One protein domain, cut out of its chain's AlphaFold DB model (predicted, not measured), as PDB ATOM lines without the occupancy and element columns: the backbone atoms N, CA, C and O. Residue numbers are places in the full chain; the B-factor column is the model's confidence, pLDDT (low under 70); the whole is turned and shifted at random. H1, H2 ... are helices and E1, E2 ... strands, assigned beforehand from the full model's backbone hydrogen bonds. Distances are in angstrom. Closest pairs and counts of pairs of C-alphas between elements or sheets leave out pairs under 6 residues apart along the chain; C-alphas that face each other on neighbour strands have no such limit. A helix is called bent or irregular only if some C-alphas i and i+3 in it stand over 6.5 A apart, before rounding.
ATOM      1  N   LEU A 611      38.475 -41.893  12.290       81.06
ATOM      2  CA  LEU A 611      38.418 -43.351  12.160       81.06
ATOM      3  C   LEU A 611      37.083 -43.909  12.654       81.06
ATOM      4  O   LEU A 611      36.614 -43.565  13.737       81.06
ATOM      5  N   LYS A 612      36.511 -44.845  11.895       84.12
ATOM      6  CA  LYS A 612      35.348 -45.646  12.297       84.12
ATOM      7  C   LYS A 612      35.680 -47.122  12.144       84.12
ATOM      8  O   LYS A 612      36.110 -47.548  11.076       84.12
ATOM      9  N   GLN A 613      35.489 -47.918  13.198       83.88
ATOM     10  CA  GLN A 613      35.719 -49.362  13.108       83.88
ATOM     11  C   GLN A 613      34.796 -49.951  12.029       83.88
ATOM     12  O   GLN A 613      33.582 -49.772  12.098       83.88
ATOM     13  N   ALA A 614      35.381 -50.623  11.037       82.25
ATOM     14  CA  ALA A 614      34.664 -51.126   9.867       82.25
ATOM     15  C   ALA A 614      34.614 -52.655   9.838       82.25
ATOM     16  O   ALA A 614      33.565 -53.230   9.564       82.25
ATOM     17  N   ILE A 615      35.726 -53.313  10.184       82.50
ATOM     18  CA  ILE A 615      35.851 -54.775  10.164       82.50
ATOM     19  C   ILE A 615      36.656 -55.280  11.367       82.50
ATOM     20  O   ILE A 615      37.482 -54.567  11.944       82.50
ATOM     21  N   SER A 616      36.436 -56.536  11.738       83.94
ATOM     22  CA  SER A 616      37.296 -57.274  12.667       83.94
ATOM     23  C   SER A 616      38.233 -58.169  11.865       83.94
ATOM     24  O   SER A 616      37.771 -58.867  10.968       83.94
ATOM     25  N   VAL A 617      39.526 -58.169  12.193       82.81
ATOM     26  CA  VAL A 617      40.542 -58.975  11.497       82.81
ATOM     27  C   VAL A 617      41.140 -59.996  12.462       82.81
ATOM     28  O   VAL A 617      41.071 -59.841  13.679       82.81
ATOM     29  N   SER A 618      41.728 -61.075  11.946       84.31
ATOM     30  CA  SER A 618      42.350 -62.088  12.808       84.31
ATOM     31  C   SER A 618      43.503 -61.479  13.615       84.31
ATOM     32  O   SER A 618      44.517 -61.100  13.035       84.31
ATOM     33  N   GLY A 619      43.336 -61.376  14.938       83.38
ATOM     34  CA  GLY A 619      44.308 -60.763  15.850       83.38
ATOM     35  C   GLY A 619      44.317 -59.229  15.851       83.38
ATOM     36  O   GLY A 619      45.357 -58.659  16.180       83.38
ATOM     37  N   GLY A 620      43.224 -58.567  15.444       87.25
ATOM     38  CA  GLY A 620      43.099 -57.105  15.500       87.25
ATOM     39  C   GLY A 620      41.772 -56.531  14.977       87.25
ATOM     40  O   GLY A 620      40.769 -57.224  14.797       87.25
ATOM     41  N   LYS A 621      41.767 -55.225  14.686       89.00
ATOM     42  CA  LYS A 621      40.620 -54.471  14.140       89.00
ATOM     43  C   LYS A 621      41.033 -53.606  12.946       89.00
ATOM     44  O   LYS A 621      42.131 -53.054  12.942       89.00
ATOM     45  N   GLY A 622      40.141 -53.466  11.963       86.19
ATOM     46  CA  GLY A 622      40.297 -52.578  10.808       86.19
ATOM     47  C   GLY A 622      39.348 -51.378  10.874       86.19
ATOM     48  O   GLY A 622      38.148 -51.534  11.126       86.19
ATOM     49  N   TYR A 623      39.876 -50.181  10.635       86.62
ATOM     50  CA  TYR A 623      39.143 -48.916  10.696       86.62
ATOM     51  C   TYR A 623      39.052 -48.267   9.310       86.62
ATOM     52  O   TYR A 623      40.067 -48.121   8.628       86.62
ATOM     53  N   ALA A 624      37.842 -47.868   8.913       85.06
ATOM     54  CA  ALA A 624      37.615 -46.982   7.778       85.06
ATOM     55  C   ALA A 624      37.987 -45.544   8.156       85.06
ATOM     56  O   ALA A 624      37.797 -45.122   9.300       85.06
ATOM     57  N   VAL A 625      38.491 -44.794   7.182       84.31
ATOM     58  CA  VAL A 625      38.989 -43.424   7.354       84.31
ATOM     59  C   VAL A 625      38.041 -42.481   6.635       84.31
ATOM     60  O   VAL A 625      37.642 -42.764   5.508       84.31
ATOM     61  N   CYS A 626      37.659 -41.378   7.266       84.38
ATOM     62  CA  CYS A 626      36.881 -40.343   6.600       84.38
ATOM     63  C   CYS A 626      37.763 -39.564   5.618       84.38
ATOM     64  O   CYS A 626      38.781 -39.002   6.017       84.38
ATOM     65  N   VAL A 627      37.369 -39.522   4.349       80.31
ATOM     66  CA  VAL A 627      38.060 -38.782   3.288       80.31
ATOM     67  C   VAL A 627      37.095 -37.753   2.715       80.31
ATOM     68  O   VAL A 627      35.926 -38.066   2.466       80.31
ATOM     69  N   CYS A 628      37.577 -36.530   2.515       78.88
ATOM     70  CA  CYS A 628      36.782 -35.432   1.983       78.88
ATOM     71  C   CYS A 628      37.221 -35.099   0.556       78.88
ATOM     72  O   CYS A 628      38.399 -34.881   0.291       78.88
ATOM     73  N   THR A 629      36.273 -35.055  -0.381       79.12
ATOM     74  CA  THR A 629      36.519 -34.553  -1.746       79.12
ATOM     75  C   THR A 629      36.314 -33.039  -1.842       79.12
ATOM     76  O   THR A 629      36.830 -32.403  -2.757       79.12
ATOM     77  N   ALA A 630      35.577 -32.468  -0.886       71.62
ATOM     78  CA  ALA A 630      35.387 -31.041  -0.639       71.62
ATOM     79  C   ALA A 630      35.044 -30.841   0.858       71.62
ATOM     80  O   ALA A 630      34.629 -31.814   1.492       71.62
ATOM     81  N   PRO A 631      35.149 -29.623   1.434       64.38
ATOM     82  CA  PRO A 631      34.900 -29.374   2.865       64.38
ATOM     83  C   PRO A 631      33.537 -29.874   3.378       64.38
ATOM     84  O   PRO A 631      33.412 -30.279   4.530       64.38
ATOM     85  N   GLU A 632      32.533 -29.895   2.500       64.19
ATOM     86  CA  GLU A 632      31.160 -30.325   2.796       64.19
ATOM     87  C   GLU A 632      30.840 -31.744   2.276       64.19
ATOM     88  O   GLU A 632      29.730 -32.243   2.445       64.19
ATOM     89  N   GLN A 633      31.796 -32.420   1.630       75.56
ATOM     90  CA  GLN A 633      31.621 -33.745   1.023       75.56
ATOM     91  C   GLN A 633      32.644 -34.726   1.586       75.56
ATOM     92  O   GLN A 633      33.664 -35.025   0.965       75.56
ATOM     93  N   CYS A 634      32.341 -35.221   2.780       80.31
ATOM     94  CA  CYS A 634      33.163 -36.168   3.520       80.31
ATOM     95  C   CYS A 634      32.439 -37.511   3.668       80.31
ATOM     96  O   CYS A 634      31.249 -37.543   3.995       80.31
ATOM     97  N   ALA A 635      33.146 -38.621   3.439       80.50
ATOM     98  CA  ALA A 635      32.619 -39.974   3.624       80.50
ATOM     99  C   ALA A 635      33.709 -40.951   4.093       80.50
ATOM    100  O   ALA A 635      34.881 -40.808   3.753       80.50
ATOM    101  N   TYR A 636      33.321 -41.972   4.862       84.06
ATOM    102  CA  TYR A 636      34.234 -43.050   5.252       84.06
ATOM    103  C   TYR A 636      34.626 -43.920   4.054       84.06
ATOM    104  O   TYR A 636      33.787 -44.230   3.206       84.06
ATOM    105  N   SER A 637      35.887 -44.361   4.022       80.25
ATOM    106  CA  SER A 637      36.391 -45.310   3.034       80.25
ATOM    107  C   SER A 637      35.587 -46.615   3.059       80.25
ATOM    108  O   SER A 637      35.172 -47.109   4.111       80.25
ATOM    109  N   SER A 638      35.341 -47.183   1.878       75.75
ATOM    110  CA  SER A 638      34.542 -48.398   1.719       75.75
ATOM    111  C   SER A 638      35.349 -49.644   2.096       75.75
ATOM    112  O   SER A 638      35.854 -50.361   1.233       75.75
ATOM    113  N   VAL A 639      35.466 -49.911   3.395       75.25
ATOM    114  CA  VAL A 639      36.078 -51.134   3.933       75.25
ATOM    115  C   VAL A 639      34.960 -52.103   4.314       75.25
ATOM    116  O   VAL A 639      34.327 -51.945   5.354       75.25
ATOM    117  N   ALA A 640      34.687 -53.078   3.446       64.25
ATOM    118  CA  ALA A 640      33.590 -54.035   3.634       64.25
ATOM    119  C   ALA A 640      34.057 -55.412   4.141       64.25
ATOM    120  O   ALA A 640      33.327 -56.070   4.879       64.25
ATOM    121  N   ASP A 641      35.262 -55.847   3.761       72.81
ATOM    122  CA  ASP A 641      35.821 -57.158   4.097       72.81
ATOM    123  C   ASP A 641      37.363 -57.177   3.978       72.81
ATOM    124  O   ASP A 641      38.001 -56.177   3.626       72.81
ATOM    125  N   ASP A 642      37.963 -58.340   4.253       68.06
ATOM    126  CA  ASP A 642      39.411 -58.582   4.178       68.06
ATOM    127  C   ASP A 642      40.011 -58.368   2.773       68.06
ATOM    128  O   ASP A 642      41.232 -58.244   2.648       68.06
ATOM    129  N   SER A 643      39.195 -58.320   1.709       68.06
ATOM    130  CA  SER A 643      39.678 -58.125   0.336       68.06
ATOM    131  C   SER A 643      40.057 -56.670   0.040       68.06
ATOM    132  O   SER A 643      40.949 -56.430  -0.772       68.06
ATOM    133  N   ASN A 644      39.482 -55.711   0.781       70.31
ATOM    134  CA  ASN A 644      39.729 -54.269   0.635       70.31
ATOM    135  C   ASN A 644      40.478 -53.650   1.833       70.31
ATOM    136  O   ASN A 644      40.499 -52.430   2.011       70.31
ATOM    137  N   ILE A 645      41.149 -54.475   2.646       74.38
ATOM    138  CA  ILE A 645      41.872 -54.040   3.854       74.38
ATOM    139  C   ILE A 645      43.009 -53.040   3.580       74.38
ATOM    140  O   ILE A 645      43.422 -52.319   4.481       74.38
ATOM    141  N   GLY A 646      43.505 -52.953   2.340       70.19
ATOM    142  CA  GLY A 646      44.535 -51.984   1.942       70.19
ATOM    143  C   GLY A 646      44.130 -50.516   2.141       70.19
ATOM    144  O   GLY A 646      45.003 -49.664   2.255       70.19
ATOM    145  N   GLN A 647      42.826 -50.235   2.233       73.94
ATOM    146  CA  GLN A 647      42.259 -48.901   2.483       73.94
ATOM    147  C   GLN A 647      41.861 -48.672   3.953       73.94
ATOM    148  O   GLN A 647      41.239 -47.657   4.280       73.94
ATOM    149  N   ALA A 648      42.181 -49.623   4.835       80.69
ATOM    150  CA  ALA A 648      41.876 -49.569   6.256       80.69
ATOM    151  C   ALA A 648      43.135 -49.294   7.086       80.69
ATOM    152  O   ALA A 648      44.235 -49.736   6.749       80.69
ATOM    153  N   VAL A 649      42.956 -48.638   8.230       85.31
ATOM    154  CA  VAL A 649      43.975 -48.599   9.286       85.31
ATOM    155  C   VAL A 649      43.805 -49.851  10.145       85.31
ATOM    156  O   VAL A 649      42.733 -50.072  10.708       85.31
ATOM    157  N   VAL A 650      44.841 -50.691  10.226       85.69
ATOM    158  CA  VAL A 650      44.810 -51.953  10.985       85.69
ATOM    159  C   VAL A 650      45.497 -51.765  12.333       85.69
ATOM    160  O   VAL A 650      46.617 -51.270  12.398       85.69
ATOM    161  N   VAL A 651      44.841 -52.190  13.413       86.94
ATOM    162  CA  VAL A 651      45.392 -52.182  14.776       86.94
ATOM    163  C   VAL A 651      45.370 -53.606  15.316       86.94
ATOM    164  O   VAL A 651      44.300 -54.205  15.414       86.94
ATOM    165  N   CYS A 652      46.537 -54.153  15.653       85.12
ATOM    166  CA  CYS A 652      46.652 -55.512  16.175       85.12
ATOM    167  C   CYS A 652      46.437 -55.588  17.687       85.12
ATOM    168  O   CYS A 652      46.817 -54.684  18.430       85.12
ATOM    169  N   ASP A 653      45.863 -56.702  18.131       85.62
ATOM    170  CA  ASP A 653      45.699 -57.035  19.540       85.62
ATOM    171  C   ASP A 653      47.052 -57.375  20.187       85.62
ATOM    172  O   ASP A 653      48.033 -57.731  19.527       85.62
ATOM    173  N   ALA A 654      47.103 -57.309  21.518       81.31
ATOM    174  CA  ALA A 654      48.311 -57.607  22.279       81.31
ATOM    175  C   ALA A 654      48.878 -59.004  21.940       81.31
ATOM    176  O   ALA A 654      48.195 -60.024  22.042       81.31
ATOM    177  N   GLY A 655      50.161 -59.054  21.564       79.75
ATOM    178  CA  GLY A 655      50.844 -60.283  21.144       79.75
ATOM    179  C   GLY A 655      50.831 -60.546  19.634       79.75
ATOM    180  O   GLY A 655      51.332 -61.591  19.206       79.75
ATOM    181  N   PHE A 656      50.304 -59.612  18.839       84.31
ATOM    182  CA  PHE A 656      50.361 -59.622  17.381       84.31
ATOM    183  C   PHE A 656      51.077 -58.369  16.849       84.31
ATOM    184  O   PHE A 656      50.996 -57.298  17.441       84.31
ATOM    185  N   GLU A 657      51.770 -58.502  15.720       84.94
ATOM    186  CA  GLU A 657      52.426 -57.404  14.996       84.94
ATOM    187  C   GLU A 657      51.856 -57.283  13.579       84.94
ATOM    188  O   GLU A 657      51.464 -58.282  12.972       84.94
ATOM    189  N   ILE A 658      51.816 -56.063  13.036       83.69
ATOM    190  CA  ILE A 658      51.361 -55.815  11.661       83.69
ATOM    191  C   ILE A 658      52.466 -56.239  10.691       83.69
ATOM    192  O   ILE A 658      53.601 -55.772  10.789       83.69
ATOM    193  N   LYS A 659      52.138 -57.084   9.708       81.69
ATOM    194  CA  LYS A 659      53.050 -57.445   8.613       81.69
ATOM    195  C   LYS A 659      52.395 -57.243   7.251       81.69
ATOM    196  O   LYS A 659      51.240 -57.613   7.047       81.69
ATOM    197  N   GLY A 660      53.169 -56.699   6.310       73.69
ATOM    198  CA  GLY A 660      52.731 -56.487   4.929       73.69
ATOM    199  C   GLY A 660      51.737 -55.338   4.761       73.69
ATOM    200  O   GLY A 660      50.824 -55.467   3.957       73.69
ATOM    201  N   ALA A 661      51.875 -54.249   5.526       70.75
ATOM    202  CA  ALA A 661      51.212 -52.991   5.183       70.75
ATOM    203  C   ALA A 661      51.838 -52.467   3.879       70.75
ATOM    204  O   ALA A 661      53.049 -52.256   3.825       70.75
ATOM    205  N   VAL A 662      51.038 -52.364   2.814       60.25
ATOM    206  CA  VAL A 662      51.501 -51.987   1.459       60.25
ATOM    207  C   VAL A 662      50.731 -50.783   0.903       60.25
ATOM    208  O   VAL A 662      50.937 -50.411  -0.247       60.25
ATOM    209  N   GLY A 663      49.814 -50.197   1.679       60.97
ATOM    210  CA  GLY A 663      49.033 -49.038   1.254       60.97
ATOM    211  C   GLY A 663      49.807 -47.724   1.365       60.97
ATOM    212  O   GLY A 663      50.738 -47.606   2.169       60.97
ATOM    213  N   ASP A 664      49.375 -46.731   0.585       63.41
ATOM    214  CA  ASP A 664      49.826 -45.344   0.702       63.41
ATOM    215  C   ASP A 664      49.636 -44.815   2.133       63.41
ATOM    216  O   ASP A 664      48.812 -45.309   2.912       63.41
ATOM    217  N   ALA A 665      50.427 -43.806   2.499       68.88
ATOM    218  CA  ALA A 665      50.356 -43.195   3.817       68.88
ATOM    219  C   ALA A 665      49.015 -42.458   4.007       68.88
ATOM    220  O   ALA A 665      48.739 -41.456   3.348       68.88
ATOM    221  N   ILE A 666      48.197 -42.944   4.936       73.06
ATOM    222  CA  ILE A 666      46.914 -42.365   5.330       73.06
ATOM    223  C   ILE A 666      47.181 -41.275   6.368       73.06
ATOM    224  O   ILE A 666      47.744 -41.558   7.427       73.06
ATOM    225  N   LYS A 667      46.767 -40.037   6.087       73.69
ATOM    226  CA  LYS A 667      46.819 -38.940   7.062       73.69
ATOM    227  C   LYS A 667      45.608 -38.996   7.994       73.69
ATOM    228  O   LYS A 667      44.472 -39.056   7.533       73.69
ATOM    229  N   LEU A 668      45.865 -38.973   9.296       72.44
ATOM    230  CA  LEU A 668      44.851 -38.890  10.344       72.44
ATOM    231  C   LEU A 668      44.540 -37.430  10.693       72.44
ATOM    232  O   LEU A 668      45.332 -36.528  10.415       72.44
ATOM    233  N   SER A 669      43.409 -37.212  11.366       68.75
ATOM    234  CA  SER A 669      42.965 -35.885  11.821       68.75
ATOM    235  C   SER A 669      43.930 -35.207  12.806       68.75
ATOM    236  O   SER A 669      43.860 -34.001  13.003       68.75
ATOM    237  N   ASP A 670      44.838 -35.968  13.423       69.69
ATOM    238  CA  ASP A 670      45.897 -35.472  14.314       69.69
ATOM    239  C   ASP A 670      47.233 -35.194  13.591       69.69
ATOM    240  O   ASP A 670      48.253 -34.945  14.233       69.69
ATOM    241  N   GLY A 671      47.247 -35.259  12.256       66.06
ATOM    242  CA  GLY A 671      48.418 -34.996  11.420       66.06
ATOM    243  C   GLY A 671      49.381 -36.178  11.266       66.06
ATOM    244  O   GLY A 671      50.336 -36.078  10.491       66.06
ATOM    245  N   ARG A 672      49.150 -37.312  11.945       70.44
ATOM    246  CA  ARG A 672      49.996 -38.506  11.799       70.44
ATOM    247  C   ARG A 672      49.726 -39.220  10.480       70.44
ATOM    248  O   ARG A 672      48.591 -39.312  10.024       70.44
ATOM    249  N   ALA A 673      50.783 -39.768   9.889       72.38
ATOM    250  CA  ALA A 673      50.702 -40.618   8.711       72.38
ATOM    251  C   ALA A 673      50.846 -42.091   9.124       72.38
ATOM    252  O   ALA A 673      51.833 -42.463   9.758       72.38
ATOM    253  N   VAL A 674      49.872 -42.928   8.768       74.81
ATOM    254  CA  VAL A 674      49.871 -44.376   9.037       74.81
ATOM    255  C   VAL A 674      49.809 -45.146   7.729       74.81
ATOM    256  O   VAL A 674      49.059 -44.790   6.827       74.81
ATOM    257  N   SER A 675      50.584 -46.220   7.612       70.50
ATOM    258  CA  SER A 675      50.523 -47.097   6.441       70.50
ATOM    259  C   SER A 675      49.209 -47.882   6.419       70.50
ATOM    260  O   SER A 675      48.851 -48.519   7.410       70.50
ATOM    261  N   GLY A 676      48.502 -47.843   5.287       75.38
ATOM    262  CA  GLY A 676      47.268 -48.603   5.087       75.38
ATOM    263  C   GLY A 676      47.502 -50.115   4.961       75.38
ATOM    264  O   GLY A 676      48.462 -50.576   4.330       75.38
ATOM    265  N   GLY A 677      46.587 -50.898   5.537       78.56
ATOM    266  CA  GLY A 677      46.525 -52.354   5.412       78.56
ATOM    267  C   GLY A 677      47.507 -53.155   6.275       78.56
ATOM    268  O   GLY A 677      48.055 -52.682   7.267       78.56
ATOM    269  N   GLY A 678      47.702 -54.421   5.895       79.38
ATOM    270  CA  GLY A 678      48.531 -55.393   6.615       79.38
ATOM    271  C   GLY A 678      47.722 -56.449   7.375       79.38
ATOM    272  O   GLY A 678      46.505 -56.355   7.515       79.38
ATOM    273  N   LYS A 679      48.405 -57.502   7.834       83.56
ATOM    274  CA  LYS A 679      47.812 -58.592   8.627       83.56
ATOM    275  C   LYS A 679      48.477 -58.686   9.990       83.56
ATOM    276  O   LYS A 679      49.701 -58.600  10.084       83.56
ATOM    277  N   CYS A 680      47.676 -58.933  11.019       86.00
ATOM    278  CA  CYS A 680      48.172 -59.182  12.363       86.00
ATOM    279  C   CYS A 680      48.728 -60.604  12.469       86.00
ATOM    280  O   CYS A 680      48.025 -61.590  12.244       86.00
ATOM    281  N   ILE A 681      50.013 -60.718  12.798       86.31
ATOM    282  CA  ILE A 681      50.708 -61.994  12.964       86.31
ATOM    283  C   ILE A 681      51.158 -62.178  14.409       86.31
ATOM    284  O   ILE A 681      51.715 -61.273  15.019       86.31
ATOM    285  N   LYS A 682      50.929 -63.368  14.969       84.38
ATOM    286  CA  LYS A 682      51.278 -63.663  16.363       84.38
ATOM    287  C   LYS A 682      52.796 -63.654  16.550       84.38
ATOM    288  O   LYS A 682      53.508 -64.411  15.885       84.38
ATOM    289  N   VAL A 683      53.282 -62.859  17.498       79.69
ATOM    290  CA  VAL A 683      54.709 -62.767  17.820       79.69
ATOM    291  C   VAL A 683      55.128 -64.039  18.561       79.69
ATOM    292  O   VAL A 683      54.693 -64.304  19.685       79.69
TER     293      VAL A 683
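Overview. This is residues 611 to 683 of the 755 residues of the protein "EGF-like domain-containing protein" of Chlamydomonas eustigma (UniProt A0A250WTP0). A small, partly formed sandwich: one strongly twisted sheet of four strands, built round the long strand E2, is partly face to face with the two-stranded sheet of E5 and E8. The hairpin of E2 and E3 makes one end of the long axis, E5 and E8 lie toward the other, H1 lies over E2, and the small hairpin of E6 and E7 sits near E4. The 73 printed residues hold one named helix and eight named strands, in the order E1 E2 E3 H1 E4 E5 E6 E7 E8; the three sheets are antiparallel and the class is mostly strand. The whole is compact, with a radius of gyration of the C-alphas of 12.3 A, yet elongated, spanning 42 by 24 by 19 A.

Arrangement. Start at E1, residues 611 to 617, E2, residues 620 to 630, and E3, residues 633 to 636: they form a meander, each strand the antiparallel neighbour of the one before. Look for N 614 and O 622 at 2.9 A, then N 627 and O 635 at 2.9 A. The irregular helix H1, residues 642 to 647, with C-alphas 643 and 646 8.0 A apart, is on this sheet at a height of 8.5 A, over E2 and slantwise to the strands at 40 degrees on the local plane. None of its 2 O i to N i+4 pairs is within hydrogen-bond range, and 1 of its 3 O i to N i+3 pairs is. E4, residues 649 to 652, is antiparallel to E2, on the other side of it from E1, with N 621 and O 651 at 2.8 A. E5, residues 656 to 659, is the antiparallel neighbour of E8, residues 679 to 682, with N 681 and O 657 at 2.8 A. The closest C-alphas of E4 and E8 are those of Cys 652 and Cys 680, 5.5 A apart. E6, residues 665 to 667, and E7, residues 673 to 675, form a hairpin, with N 666 and O 674 at 2.8 A; C-alphas 649 and 674, the closest of E4 and E7, are 7.3 A apart.

Along the chain. Find C-alpha 611 at (38.418, -43.351, 12.160); from there E1 runs 15.8 A to C-alpha 617. E2 covers 31.6 A, from C-alpha 620 to C-alpha 630 at (35.387, -31.041, -0.639). E3 spans 10.5 A, H1 10.2 A, E4 10.1 A and E5 9.4 A. After the short E6 and E7, E8 runs 9.9 A to C-alpha 682 at (51.278, -63.663, 16.363).

Size, cuts and confidence. The C-alphas of Glu 632 and Val 683 are the two farthest apart, at 42.8 A. The printed part has no cut, and its links between named elements are tight. Mean pLDDT of the printed part is 77.7; look for values under 70 at residues 631 to 632, 640, 642 to 643, 662 to 665 and 669 to 671.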